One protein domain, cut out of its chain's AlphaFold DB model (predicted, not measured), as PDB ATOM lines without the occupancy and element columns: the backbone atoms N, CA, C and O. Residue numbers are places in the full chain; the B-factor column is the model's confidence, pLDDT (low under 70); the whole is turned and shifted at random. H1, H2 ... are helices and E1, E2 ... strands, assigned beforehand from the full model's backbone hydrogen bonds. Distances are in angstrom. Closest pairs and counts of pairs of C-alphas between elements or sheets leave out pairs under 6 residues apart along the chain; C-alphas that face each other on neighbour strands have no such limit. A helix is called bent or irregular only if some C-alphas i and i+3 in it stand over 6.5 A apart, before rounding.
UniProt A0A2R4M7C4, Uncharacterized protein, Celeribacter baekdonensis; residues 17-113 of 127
ATOM      1  N   LYS A  17      60.610 -13.634   2.563       92.69
ATOM      2  CA  LYS A  17      59.867 -12.374   2.488       92.69
ATOM      3  C   LYS A  17      58.424 -12.572   2.008       92.69
ATOM      4  O   LYS A  17      57.543 -11.792   2.351       92.69
ATOM      5  N   THR A  18      58.176 -13.580   1.179       92.38
ATOM      6  CA  THR A  18      56.840 -13.959   0.711       92.38
ATOM      7  C   THR A  18      56.051 -14.617   1.832       92.38
ATOM      8  O   THR A  18      54.882 -14.286   2.023       92.38
ATOM      9  N   VAL A  19      56.691 -15.502   2.601       93.88
ATOM     10  CA  VAL A  19      56.095 -16.099   3.804       93.88
ATOM     11  C   VAL A  19      55.729 -15.010   4.815       93.88
ATOM     12  O   VAL A  19      54.575 -14.952   5.237       93.88
ATOM     13  N   ASP A  20      56.659 -14.103   5.120       93.88
ATOM     14  CA  ASP A  20      56.446 -12.985   6.044       93.88
ATOM     15  C   ASP A  20      55.293 -12.094   5.582       93.88
ATOM     16  O   ASP A  20      54.386 -11.803   6.355       93.88
ATOM     17  N   TYR A  21      55.259 -11.735   4.296       93.75
ATOM     18  CA  TYR A  21      54.172 -10.939   3.729       93.75
ATOM     19  C   TYR A  21      52.799 -11.612   3.884       93.75
ATOM     20  O   TYR A  21      51.821 -10.950   4.248       93.75
ATOM     21  N   ILE A  22      52.702 -12.923   3.629       93.56
ATOM     22  CA  ILE A  22      51.452 -13.679   3.803       93.56
ATOM     23  C   ILE A  22      51.028 -13.659   5.275       93.56
ATOM     24  O   ILE A  22      49.864 -13.388   5.567       93.56
ATOM     25  N   ILE A  23      51.962 -13.898   6.199       95.06
ATOM     26  CA  ILE A  23      51.692 -13.873   7.640       95.06
ATOM     27  C   ILE A  23      51.218 -12.480   8.070       95.06
ATOM     28  O   ILE A  23      50.170 -12.368   8.704       95.06
ATOM     29  N   SER A  24      51.922 -11.417   7.678       95.75
ATOM     30  CA  SER A  24      51.537 -10.033   7.978       95.75
ATOM     31  C   SER A  24      50.154  -9.686   7.426       95.75
ATOM     32  O   SER A  24      49.360  -9.057   8.121       95.75
ATOM     33  N   SER A  25      49.824 -10.150   6.220       95.62
ATOM     34  CA  SER A  25      48.503  -9.941   5.613       95.62
ATOM     35  C   SER A  25      47.393 -10.651   6.397       95.62
ATOM     36  O   SER A  25      46.329 -10.079   6.630       95.62
ATOM     37  N   ILE A  26      47.637 -11.884   6.854       94.69
ATOM     38  CA  ILE A  26      46.686 -12.626   7.693       94.69
ATOM     39  C   ILE A  26      46.501 -11.921   9.038       94.69
ATOM     40  O   ILE A  26      45.366 -11.710   9.462       94.69
ATOM     41  N   LEU A  27      47.591 -11.499   9.686       94.88
ATOM     42  CA  LEU A  27      47.531 -10.765  10.953       94.88
ATOM     43  C   LEU A  27      46.765  -9.444  10.806       94.88
ATOM     44  O   LEU A  27      45.956  -9.105  11.671       94.88
ATOM     45  N   PHE A  28      46.953  -8.732   9.692       95.62
ATOM     46  CA  PHE A  28      46.160  -7.551   9.372       95.62
ATOM     47  C   PHE A  28      44.659  -7.877   9.323       95.62
ATOM     48  O   PHE A  28      43.862  -7.184   9.959       95.62
ATOM     49  N   ILE A  29      44.260  -8.955   8.635       92.38
ATOM     50  CA  ILE A  29      42.855  -9.385   8.553       92.38
ATOM     51  C   ILE A  29      42.319  -9.779   9.936       92.38
ATOM     52  O   ILE A  29      41.210  -9.383  10.288       92.38
ATOM     53  N   CYS A  30      43.089 -10.501  10.750       89.25
ATOM     54  CA  CYS A  30      42.679 -10.859  12.111       89.25
ATOM     55  C   CYS A  30      42.390  -9.618  12.971       89.25
ATOM     56  O   CYS A  30      41.400  -9.584  13.704       89.25
ATOM     57  N   ASN A  31      43.217  -8.577  12.851       90.69
ATOM     58  CA  ASN A  31      43.091  -7.363  13.657       90.69
ATOM     59  C   ASN A  31      42.021  -6.398  13.126       90.69
ATOM     60  O   ASN A  31      41.277  -5.795  13.907       90.69
ATOM     61  N   ASN A  32      41.925  -6.255  11.802       92.62
ATOM     62  CA  ASN A  32      41.151  -5.198  11.154       92.62
ATOM     63  C   ASN A  32      39.990  -5.698  10.293       92.62
ATOM     64  O   ASN A  32      39.150  -4.884   9.925       92.62
ATOM     65  N   GLY A  33      39.878  -6.995   9.999       90.25
ATOM     66  CA  GLY A  33      38.908  -7.543   9.040       90.25
ATOM     67  C   GLY A  33      37.459  -7.144   9.324       90.25
ATOM     68  O   GLY A  33      36.719  -6.799   8.407       90.25
ATOM     69  N   LEU A  34      37.078  -7.061  10.604       88.62
ATOM     70  CA  LEU A  34      35.742  -6.615  11.004       88.62
ATOM     71  C   LEU A  34      35.417  -5.180  10.539       88.62
ATOM     72  O   LEU A  34      34.262  -4.878  10.258       88.62
ATOM     73  N   ARG A  35      36.423  -4.303  10.420       91.56
ATOM     74  CA  ARG A  35      36.263  -2.923   9.925       91.56
ATOM     75  C   ARG A  35      35.856  -2.876   8.451       91.56
ATOM     76  O   ARG A  35      35.264  -1.893   8.027       91.56
ATOM     77  N   PHE A  36      36.183  -3.912   7.680       92.25
ATOM     78  CA  PHE A  36      35.933  -3.979   6.237       92.25
ATOM     79  C   PHE A  36      34.664  -4.752   5.882       92.25
ATOM     80  O   PHE A  36      34.233  -4.711   4.736       92.25
ATOM     81  N   LEU A  37      34.052  -5.455   6.840       88.81
ATOM     82  CA  LEU A  37      32.971  -6.407   6.575       88.81
ATOM     83  C   LEU A  37      31.758  -5.777   5.871       88.81
ATOM     84  O   LEU A  37      31.118  -6.433   5.058       88.81
ATOM     85  N   SER A  38      31.468  -4.499   6.138       89.25
ATOM     86  CA  SER A  38      30.379  -3.751   5.494       89.25
ATOM     87  C   SER A  38      30.551  -3.577   3.987       89.25
ATOM     88  O   SER A  38      29.558  -3.362   3.290       89.25
ATOM     89  N   ASP A  39      31.784  -3.657   3.494       91.75
ATOM     90  CA  ASP A  39      32.125  -3.441   2.090       91.75
ATOM     91  C   ASP A  39      31.910  -4.715   1.252       91.75
ATOM     92  O   ASP A  39      32.043  -4.674   0.029       91.75
ATOM     93  N   TYR A  40      31.553  -5.839   1.887       92.00
ATOM     94  CA  TYR A  40      31.380  -7.137   1.243       92.00
ATOM     95  C   TYR A  40      29.975  -7.708   1.457       92.00
ATOM     96  O   TYR A  40      29.344  -7.471   2.486       92.00
ATOM     97  N   ASP A  41      29.522  -8.505   0.494       91.12
ATOM     98  CA  ASP A  41      28.346  -9.366   0.591       91.12
ATOM     99  C   ASP A  41      28.761 -10.840   0.521       91.12
ATOM    100  O   ASP A  41      29.741 -11.201  -0.142       91.12
ATOM    101  N   VAL A  42      28.006 -11.699   1.212       89.25
ATOM    102  CA  VAL A  42      28.216 -13.149   1.183       89.25
ATOM    103  C   VAL A  42      27.431 -13.775   0.031       89.25
ATOM    104  O   VAL A  42      26.204 -13.726  -0.021       89.25
ATOM    105  N   ASP A  43      28.153 -14.396  -0.890       87.75
ATOM    106  CA  ASP A  43      27.601 -15.258  -1.923       87.75
ATOM    107  C   ASP A  43      27.599 -16.698  -1.404       87.75
ATOM    108  O   ASP A  43      28.598 -17.416  -1.470       87.75
ATOM    109  N   VAL A  44      26.463 -17.108  -0.837       87.69
ATOM    110  CA  VAL A  44      26.295 -18.438  -0.232       87.69
ATOM    111  C   VAL A  44      26.311 -19.548  -1.286       87.69
ATOM    112  O   VAL A  44      26.758 -20.653  -0.988       87.69
ATOM    113  N   ALA A  45      25.869 -19.264  -2.516       87.50
ATOM    114  CA  ALA A  45      25.818 -20.259  -3.587       87.50
ATOM    115  C   ALA A  45      27.227 -20.694  -4.015       87.50
ATOM    116  O   ALA A  45      27.458 -21.874  -4.272       87.50
ATOM    117  N   HIS A  46      28.170 -19.748  -4.036       82.88
ATOM    118  CA  HIS A  46      29.561 -20.004  -4.415       82.88
ATOM    119  C   HIS A  46      30.518 -20.093  -3.217       82.88
ATOM    120  O   HIS A  46      31.683 -20.450  -3.387       82.88
ATOM    121  N   GLY A  47      30.052 -19.773  -2.008       82.19
ATOM    122  CA  GLY A  47      30.885 -19.718  -0.806       82.19
ATOM    123  C   GLY A  47      31.926 -18.594  -0.844       82.19
ATOM    124  O   GLY A  47      33.032 -18.769  -0.335       82.19
ATOM    125  N   LEU A  48      31.599 -17.458  -1.469       87.06
ATOM    126  CA  LEU A  48      32.519 -16.337  -1.685       87.06
ATOM    127  C   LEU A  48      32.077 -15.081  -0.933       87.06
ATOM    128  O   LEU A  48      30.894 -14.849  -0.714       87.06
ATOM    129  N   TRP A  49      33.043 -14.233  -0.589       87.50
ATOM    130  CA  TRP A  49      32.786 -12.858  -0.166       87.50
ATOM    131  C   TRP A  49      33.085 -11.930  -1.335       87.50
ATOM    132  O   TRP A  49      34.202 -11.924  -1.857       87.50
ATOM    133  N   ARG A  50      32.093 -11.151  -1.759       89.12
ATOM    134  CA  ARG A  50      32.204 -10.238  -2.896       89.12
ATOM    135  C   ARG A  50      32.204  -8.808  -2.413       89.12
ATOM    136  O   ARG A  50      31.296  -8.396  -1.705       89.12
ATOM    137  N   HIS A  51      33.216  -8.048  -2.807       91.19
ATOM    138  CA  HIS A  51      33.232  -6.620  -2.530       91.19
ATOM    139  C   HIS A  51      32.100  -5.940  -3.313       91.19
ATOM    140  O   HIS A  51      31.973  -6.160  -4.518       91.19
ATOM    141  N   LYS A  52      31.315  -5.083  -2.657       90.69
ATOM    142  CA  LYS A  52      30.141  -4.404  -3.238       90.69
ATOM    143  C   LYS A  52      30.481  -3.558  -4.459       90.69
ATOM    144  O   LYS A  52      29.713  -3.493  -5.409       90.69
ATOM    145  N   ASN A  53      31.671  -2.961  -4.444       88.06
ATOM    146  CA  ASN A  53      32.225  -2.189  -5.560       88.06
ATOM    147  C   ASN A  53      33.371  -2.944  -6.258       88.06
ATOM    148  O   ASN A  53      34.332  -2.332  -6.721       88.06
ATOM    149  N   GLY A  54      33.364  -4.279  -6.192       79.12
ATOM    150  CA  GLY A  54      34.375  -5.127  -6.815       79.12
ATOM    151  C   GLY A  54      34.362  -5.007  -8.340       79.12
ATOM    152  O   GLY A  54      33.360  -4.624  -8.941       79.12
ATOM    153  N   ALA A  55      35.493  -5.329  -8.969       70.38
ATOM    154  CA  ALA A  55      35.557  -5.433 -10.422       70.38
ATOM    155  C   ALA A  55      34.552  -6.490 -10.925       70.38
ATOM    156  O   ALA A  55      34.273  -7.445 -10.194       70.38
ATOM    157  N   PRO A  56      34.016  -6.333 -12.151       66.62
ATOM    158  CA  PRO A  56      33.118  -7.321 -12.731       66.62
ATOM    159  C   PRO A  56      33.775  -8.700 -12.776       66.62
ATOM    160  O   PRO A  56      35.003  -8.818 -12.845       66.62
ATOM    161  N   ASP A  57      32.928  -9.726 -12.735       66.75
ATOM    162  CA  ASP A  57      33.361 -11.114 -12.716       66.75
ATOM    163  C   ASP A  57      34.344 -11.431 -13.835       66.75
ATOM    164  O   ASP A  57      34.231 -10.953 -14.969       66.75
ATOM    165  N   ALA A  58      35.319 -12.274 -13.489       68.94
ATOM    166  CA  ALA A  58      36.193 -12.858 -14.483       68.94
ATOM    167  C   ALA A  58      35.338 -13.574 -15.549       68.94
ATOM    168  O   ALA A  58      34.281 -14.122 -15.225       68.94
ATOM    169  N   PRO A  59      35.786 -13.588 -16.812       77.50
ATOM    170  CA  PRO A  59      35.081 -14.262 -17.893       77.50
ATOM    171  C   PRO A  59      34.705 -15.689 -17.517       77.50
ATOM    172  O   PRO A  59      35.556 -16.452 -17.055       77.50
ATOM    173  N   ALA A  60      33.450 -16.060 -17.764       77.62
ATOM    174  CA  ALA A  60      32.951 -17.397 -17.459       77.62
ATOM    175  C   ALA A  60      33.566 -18.457 -18.385       77.62
ATOM    176  O   ALA A  60      33.593 -19.643 -18.059       77.62
ATOM    177  N   THR A  61      34.081 -18.040 -19.547       83.38
ATOM    178  CA  THR A  61      34.706 -18.928 -20.526       83.38
ATOM    179  C   THR A  61      36.077 -18.437 -20.979       83.38
ATOM    180  O   THR A  61      36.352 -17.240 -21.059       83.38
ATOM    181  N   LEU A  62      36.934 -19.378 -21.393       83.00
ATOM    182  CA  LEU A  62      38.220 -19.046 -22.015       83.00
ATOM    183  C   LEU A  62      38.040 -18.217 -23.295       83.00
ATOM    184  O   LEU A  62      38.847 -17.339 -23.578       83.00
ATOM    185  N   LYS A  63      36.968 -18.459 -24.061       85.69
ATOM    186  CA  LYS A  63      36.665 -17.686 -25.273       85.69
ATOM    187  C   LYS A  63      36.419 -16.211 -24.954       85.69
ATOM    188  O   LYS A  63      36.909 -15.347 -25.672       85.69
ATOM    189  N   GLU A  64      35.678 -15.922 -23.888       83.12
ATOM    190  CA  GLU A  64      35.467 -14.554 -23.407       83.12
ATOM    191  C   GLU A  64      36.747 -13.962 -22.818       83.12
ATOM    192  O   GLU A  64      37.038 -12.797 -23.071       83.12
ATOM    193  N   PHE A  65      37.549 -14.770 -22.117       80.25
ATOM    194  CA  PHE A  65      38.850 -14.354 -21.595       80.25
ATOM    195  C   PHE A  65      39.788 -13.848 -22.688       80.25
ATOM    196  O   PHE A  65      40.334 -12.754 -22.566       80.25
ATOM    197  N   TRP A  66      39.909 -14.585 -23.792       81.62
ATOM    198  CA  TRP A  66      40.724 -14.171 -24.937       81.62
ATOM    199  C   TRP A  66      40.174 -12.949 -25.681       81.62
ATOM    200  O   TRP A  66      40.885 -12.354 -26.485       81.62
ATOM    201  N   ARG A  67      38.919 -12.566 -25.416       77.69
ATOM    202  CA  ARG A  67      38.240 -11.420 -26.030       77.69
ATOM    203  C   ARG A  67      38.264 -10.167 -25.153       77.69
ATOM    204  O   ARG A  67      37.751  -9.135 -25.580       77.69
ATOM    205  N   ILE A  68      38.839 -10.240 -23.948       71.31
ATOM    206  CA  ILE A  68      39.099  -9.049 -23.141       71.31
ATOM    207  C   ILE A  68      40.196  -8.240 -23.839       71.31
ATOM    208  O   ILE A  68      41.381  -8.565 -23.744       71.31
ATOM    209  N   GLU A  69      39.820  -7.141 -24.491       64.94
ATOM    210  CA  GLU A  69      40.779  -6.087 -24.802       64.94
ATOM    211  C   GLU A  69      41.270  -5.486 -23.480       64.94
ATOM    212  O   GLU A  69      40.539  -4.792 -22.770       64.94
ATOM    213  N   ARG A  70      42.515  -5.789 -23.099       59.81
ATOM    214  CA  ARG A  70      43.173  -5.171 -21.940       59.81
ATOM    215  C   ARG A  70      43.369  -3.671 -22.207       59.81
ATOM    216  O   ARG A  70      44.437  -3.253 -22.634       59.81
ATOM    217  N   GLN A  71      42.366  -2.854 -21.898       56.34
ATOM    218  CA  GLN A  71      42.505  -1.392 -21.808       56.34
ATOM    219  C   GLN A  71      42.611  -0.881 -20.363       56.34
ATOM    220  O   GLN A  71      42.429   0.303 -20.087       56.34
ATOM    221  N   ALA A  72      42.946  -1.741 -19.401       56.94
ATOM    222  CA  ALA A  72      43.239  -1.276 -18.055       56.94
ATOM    223  C   ALA A  72      44.703  -0.839 -17.978       56.94
ATOM    224  O   ALA A  72      45.611  -1.666 -18.080       56.94
ATOM    225  N   LYS A  73      44.932   0.460 -17.752       55.00
ATOM    226  CA  LYS A  73      46.213   1.000 -17.285       55.00
ATOM    227  C   LYS A  73      46.536   0.303 -15.959       55.00
ATOM    228  O   LYS A  73      46.062   0.721 -14.903       55.00
ATOM    229  N   GLN A  74      47.244  -0.824 -16.019       56.72
ATOM    230  CA  GLN A  74      47.655  -1.558 -14.830       56.72
ATOM    231  C   GLN A  74      48.494  -0.599 -13.998       56.72
ATOM    232  O   GLN A  74      49.544  -0.138 -14.445       56.72
ATOM    233  N   LYS A  75      48.005  -0.244 -12.805       60.16
ATOM    234  CA  LYS A  75      48.840   0.463 -11.839       60.16
ATOM    235  C   LYS A  75      50.054  -0.430 -11.604       60.16
ATOM    236  O   LYS A  75      49.907  -1.583 -11.209       60.16
ATOM    237  N   THR A  76      51.239   0.069 -11.921       56.34
ATOM    238  CA  THR A  76      52.489  -0.610 -11.596       56.34
ATOM    239  C   THR A  76      52.651  -0.576 -10.087       56.34
ATOM    240  O   THR A  76      52.840   0.487  -9.499       56.34
ATOM    241  N   PHE A  77      52.543  -1.741  -9.458       59.69
ATOM    242  CA  PHE A  77      52.843  -1.916  -8.044       59.69
ATOM    243  C   PHE A  77      54.335  -2.235  -7.935       59.69
ATOM    244  O   PHE A  77      54.776  -3.270  -8.427       59.69
ATOM    245  N   ALA A  78      55.119  -1.322  -7.356       68.62
ATOM    246  CA  ALA A  78      56.576  -1.457  -7.298       68.62
ATOM    247  C   ALA A  78      57.014  -2.594  -6.356       68.62
ATOM    248  O   ALA A  78      57.857  -3.410  -6.721       68.62
ATOM    249  N   HIS A  79      56.403  -2.681  -5.168       79.56
ATOM    250  CA  HIS A  79      56.718  -3.683  -4.146       79.56
ATOM    251  C   HIS A  79      55.454  -4.141  -3.411       79.56
ATOM    252  O   HIS A  79      54.540  -3.347  -3.192       79.56
ATOM    253  N   ARG A  80      55.413  -5.417  -3.001       82.06
ATOM    254  CA  ARG A  80      54.268  -6.004  -2.275       82.06
ATOM    255  C   ARG A  80      54.005  -5.326  -0.928       82.06
ATOM    256  O   ARG A  80      52.856  -5.200  -0.533       82.06
ATOM    257  N   ASP A  81      55.049  -4.831  -0.267       81.88
ATOM    258  CA  ASP A  81      54.939  -4.230   1.068       81.88
ATOM    259  C   ASP A  81      54.054  -2.970   1.055       81.88
ATOM    260  O   ASP A  81      53.382  -2.668   2.036       81.88
ATOM    261  N   MET A  82      53.948  -2.302  -0.103       88.75
ATOM    262  CA  MET A  82      53.042  -1.168  -0.313       88.75
ATOM    263  C   MET A  82      51.574  -1.524  -0.037       88.75
ATOM    264  O   MET A  82      50.804  -0.666   0.389       88.75
ATOM    265  N   PHE A  83      51.167  -2.779  -0.252       90.69
ATOM    266  CA  PHE A  83      49.795  -3.203   0.029       90.69
ATOM    267  C   PHE A  83      49.472  -3.198   1.520       90.69
ATOM    268  O   PHE A  83      48.346  -2.863   1.872       90.69
ATOM    269  N   LEU A  84      50.439  -3.518   2.386       92.44
ATOM    270  CA  LEU A  84      50.238  -3.463   3.835       92.44
ATOM    271  C   LEU A  84      50.092  -2.012   4.301       92.44
ATOM    272  O   LEU A  84      49.164  -1.713   5.043       92.44
ATOM    273  N   THR A  85      50.913  -1.097   3.777       93.25
ATOM    274  CA  THR A  85      50.782   0.342   4.063       93.25
ATOM    275  C   THR A  85      49.405   0.876   3.666       93.25
ATOM    276  O   THR A  85      48.722   1.494   4.477       93.25
ATOM    277  N   VAL A  86      48.954   0.578   2.444       93.19
ATOM    278  CA  VAL A  86      47.621   0.993   1.974       93.19
ATOM    279  C   VAL A  86      46.513   0.357   2.820       93.19
ATOM    280  O   VAL A  86      45.505   1.001   3.109       93.19
ATOM    281  N   ALA A  87      46.674  -0.902   3.228       94.06
ATOM    282  CA  ALA A  87      45.706  -1.586   4.076       94.06
ATOM    283  C   ALA A  87      45.584  -0.913   5.455       94.06
ATOM    284  O   ALA A  87      44.464  -0.695   5.924       94.06
ATOM    285  N   ASP A  88      46.703  -0.522   6.065       94.56
ATOM    286  CA  ASP A  88      46.728   0.202   7.339       94.56
ATOM    287  C   ASP A  88      46.070   1.582   7.231       94.56
ATOM    288  O   ASP A  88      45.227   1.926   8.063       94.56
ATOM    289  N   GLU A  89      46.359   2.343   6.173       95.19
ATOM    290  CA  GLU A  89      45.699   3.628   5.898       95.19
ATOM    291  C   GLU A  89      44.177   3.468   5.763       95.19
ATOM    292  O   GLU A  89      43.393   4.213   6.358       95.19
ATOM    293  N   LEU A  90      43.738   2.445   5.023       94.75
ATOM    294  CA  LEU A  90      42.323   2.124   4.854       94.75
ATOM    295  C   LEU A  90      41.662   1.674   6.164       94.75
ATOM    296  O   LEU A  90      40.479   1.956   6.373       94.75
ATOM    297  N   ALA A  91      42.383   0.968   7.034       95.06
ATOM    298  CA  ALA A  91      41.874   0.549   8.334       95.06
ATOM    299  C   ALA A  91      41.769   1.726   9.315       95.06
ATOM    300  O   ALA A  91      40.809   1.779  10.084       95.06
ATOM    301  N   ALA A  92      42.712   2.673   9.268       94.38
ATOM    302  CA  ALA A  92      42.767   3.830  10.161       94.38
ATOM    303  C   ALA A  92      41.539   4.745  10.034       94.38
ATOM    304  O   ALA A  92      41.053   5.270  11.034       94.38
ATOM    305  N   VAL A  93      40.992   4.889   8.823       94.62
ATOM    306  CA  VAL A  93      39.790   5.707   8.569       94.62
ATOM    307  C   VAL A  93      38.470   4.982   8.859       94.62
ATOM    308  O   VAL A  93      37.406   5.597   8.807       94.62
ATOM    309  N   ARG A  94      38.504   3.676   9.152       93.75
ATOM    310  CA  ARG A  94      37.305   2.860   9.392       93.75
ATOM    311  C   ARG A  94      37.095   2.624  10.877       93.75
ATOM    312  O   ARG A  94      37.978   2.123  11.571       93.75
ATOM    313  N   ALA A  95      35.888   2.886  11.364       89.25
ATOM    314  CA  ALA A  95      35.489   2.475  12.704       89.25
ATOM    315  C   ALA A  95      35.266   0.955  12.769       89.25
ATOM    316  O   ALA A  95      34.892   0.313  11.787       89.25
ATOM    317  N   ARG A  96      35.471   0.367  13.951       84.56
ATOM    318  CA  ARG A  96      35.057  -1.014  14.203       84.56
ATOM    319  C   ARG A  96      33.542  -1.017  14.434       84.56
ATOM    320  O   ARG A  96      33.094  -0.279  15.311       84.56
ATOM    321  N   PRO A  97      32.750  -1.798  13.680       83.94
ATOM    322  CA  PRO A  97      31.312  -1.846  13.897       83.94
ATOM    323  C   PRO A  97      31.003  -2.401  15.290       83.94
ATOM    324  O   PRO A  97      31.631  -3.359  15.747       83.94
ATOM    325  N   ALA A  98      30.022  -1.796  15.957       81.38
ATOM    326  CA  ALA A  98      29.484  -2.315  17.205       81.38
ATOM    327  C   ALA A  98      28.627  -3.549  16.896       81.38
ATOM    328  O   ALA A  98      27.544  -3.444  16.316       81.38
ATOM    329  N   LEU A  99      29.133  -4.727  17.251       78.19
ATOM    330  CA  LEU A  99      28.408  -5.978  17.078       78.19
ATOM    331  C   LEU A  99      27.418  -6.163  18.224       78.19
ATOM    332  O   LEU A  99      27.777  -6.059  19.395       78.19
ATOM    333  N   LYS A 100      26.162  -6.447  17.882       78.19
ATOM    334  CA  LYS A 100      25.150  -6.798  18.878       78.19
ATOM    335  C   LYS A 100      25.356  -8.247  19.309       78.19
ATOM    336  O   LYS A 100      25.444  -9.136  18.464       78.19
ATOM    337  N   HIS A 101      25.359  -8.488  20.616       72.06
ATOM    338  CA  HIS A 101      25.223  -9.831  21.171       72.06
ATOM    339  C   HIS A 101      23.751 -10.236  21.117       72.06
ATOM    340  O   HIS A 101      23.020 -10.127  22.099       72.06
ATOM    341  N   SER A 102      23.287 -10.633  19.938       76.06
ATOM    342  CA  SER A 102      21.976 -11.257  19.786       76.06
ATOM    343  C   SER A 102      22.166 -12.769  19.672       76.06
ATOM    344  O   SER A 102      23.042 -13.194  18.916       76.06
ATOM    345  N   PRO A 103      21.393 -13.583  20.412       76.81
ATOM    346  CA  PRO A 103      21.461 -15.029  20.272       76.81
ATOM    347  C   PRO A 103      21.007 -15.398  18.858       76.81
ATOM    348  O   PRO A 103      19.874 -15.124  18.468       76.81
ATOM    349  N   LEU A 104      21.930 -15.950  18.070       83.19
ATOM    350  CA  LEU A 104      21.671 -16.383  16.693       83.19
ATOM    351  C   LEU A 104      21.215 -17.842  16.630       83.19
ATOM    352  O   LEU A 104      20.516 -18.226  15.697       83.19
ATOM    353  N   PHE A 105      21.619 -18.642  17.615       85.25
ATOM    354  CA  PHE A 105      21.318 -20.062  17.708       85.25
ATOM    355  C   PHE A 105      20.434 -20.337  18.924       85.25
ATOM    356  O   PHE A 105      20.488 -19.618  19.925       85.25
ATOM    357  N   GLU A 106      19.633 -21.398  18.848       90.75
ATOM    358  CA  GLU A 106      18.922 -21.923  20.013       90.75
ATOM    359  C   GLU A 106      19.921 -22.399  21.093       90.75
ATOM    360  O   GLU A 106      21.041 -22.797  20.753       90.75
ATOM    361  N   PRO A 107      19.560 -22.399  22.392       89.38
ATOM    362  CA  PRO A 107      20.503 -22.697  23.480       89.38
ATOM    363  C   PRO A 107      21.200 -24.064  23.377       89.38
ATOM    364  O   PRO A 107      22.372 -24.201  23.719       89.38
ATOM    365  N   ASN A 108      20.490 -25.077  22.884       90.81
ATOM    366  CA  ASN A 108      21.025 -26.413  22.605       90.81
ATOM    367  C   ASN A 108      22.083 -26.400  21.486       90.81
ATOM    368  O   ASN A 108      23.093 -27.092  21.594       90.81
ATOM    369  N   CYS A 109      21.876 -25.615  20.427       87.25
ATOM    370  CA  CYS A 109      22.829 -25.436  19.336       87.25
ATOM    371  C   CYS A 109      24.037 -24.604  19.777       87.25
ATOM    372  O   CYS A 109      25.169 -24.945  19.437       87.25
ATOM    373  N   GLU A 110      23.810 -23.558  20.571       87.44
ATOM    374  CA  GLU A 110      24.869 -22.708  21.114       87.44
ATOM    375  C   GLU A 110      25.813 -23.500  22.034       87.44
ATOM    376  O   GLU A 110      27.029 -23.361  21.932       87.44
ATOM    377  N   ALA A 111      25.286 -24.420  22.852       87.25
ATOM    378  CA  ALA A 111      26.089 -25.309  23.701       87.25
ATOM    379  C   ALA A 111      27.016 -26.256  22.911       87.25
ATOM    380  O   ALA A 111      28.019 -26.733  23.441       87.25
ATOM    381  N   LEU A 112      26.693 -26.529  21.644       88.25
ATOM    382  CA  LEU A 112      27.487 -27.370  20.744       88.25
ATOM    383  C   LEU A 112      28.431 -26.552  19.846       88.25
ATOM    384  O   LEU A 112      29.169 -27.125  19.035       88.25
ATOM    385  N   ARG A 113      28.422 -25.219  19.956       86.19
ATOM    386  CA  ARG A 113      29.206 -24.331  19.098       86.19
ATOM    387  C   ARG A 113      30.698 -24.419  19.435       86.19
ATOM    388  O   ARG A 113      31.179 -23.871  20.417       86.19
TER     389      ARG A 113
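This is residues 17 to 113 of the 127 residues of an uncharacterized protein of Celeribacter baekdonensis (UniProt A0A2R4M7C4). Two helices, H1 and H3, lie side by side, and the kinked H1 runs directly into a small two-strand hairpin, E1 and E2. From this body a wide loop through the short H2 swings out and returns to H3, with residues 60 to 66 and 69 to 79 sticking out, and a tail leads away to the short H4. The printed part has 97 residues, with four named helices and two named strands in the order H1, E1, E2, H2, H3, H4; the class is mostly helix and the sheet, E1 - E2, is antiparallel. It is only just loose, close to extended, with a radius of gyration of the C-alphas of 18.6 A, and elongated, spanning 55 by 33 by 27 A.

H1, residues 17 to 39, begins at C-alpha 17 (59.867, -12.374, 2.488) and is 29.1 A long. It is irregular, with C-alphas 31 and 34 7.8 A apart, and has a kink of 75 degrees near residue 33. E1 is residues 40 to 43 and E2 residues 48 to 51. H2 is residues 62 to 65. H3, residues 81 to 92, is 17.2 A long and begins at C-alpha 81 (54.939, -4.230, 1.068). H4, residues 107 to 110, ends at C-alpha 110 (24.869, -22.708, 21.114).

H1 and H3 touch, the closest C-alphas being those of Asn 32 and Ala 91, 6.4 A apart. They run the same way at a shallow tilt of 25 degrees. E1 and E2 form a hairpin; N 41 and O 50 are 2.8 A apart, within hydrogen-bond range. H2 and H4 are apart from H1, from H3 and from each other. Every O i to N i+4 pair is within hydrogen-bond range in H3, 14 of 19 in H1, and H2 and H4 are too short for one.

The C-alphas of Gln 71 and Asn 108, the two farthest apart, are 55.3 A apart. The printed part has no cut. The links H2 to H3 and H3 to H4 are long. Mean pLDDT of the printed part is 84.2; residues 56 to 58 and 69 to 78 are under 70.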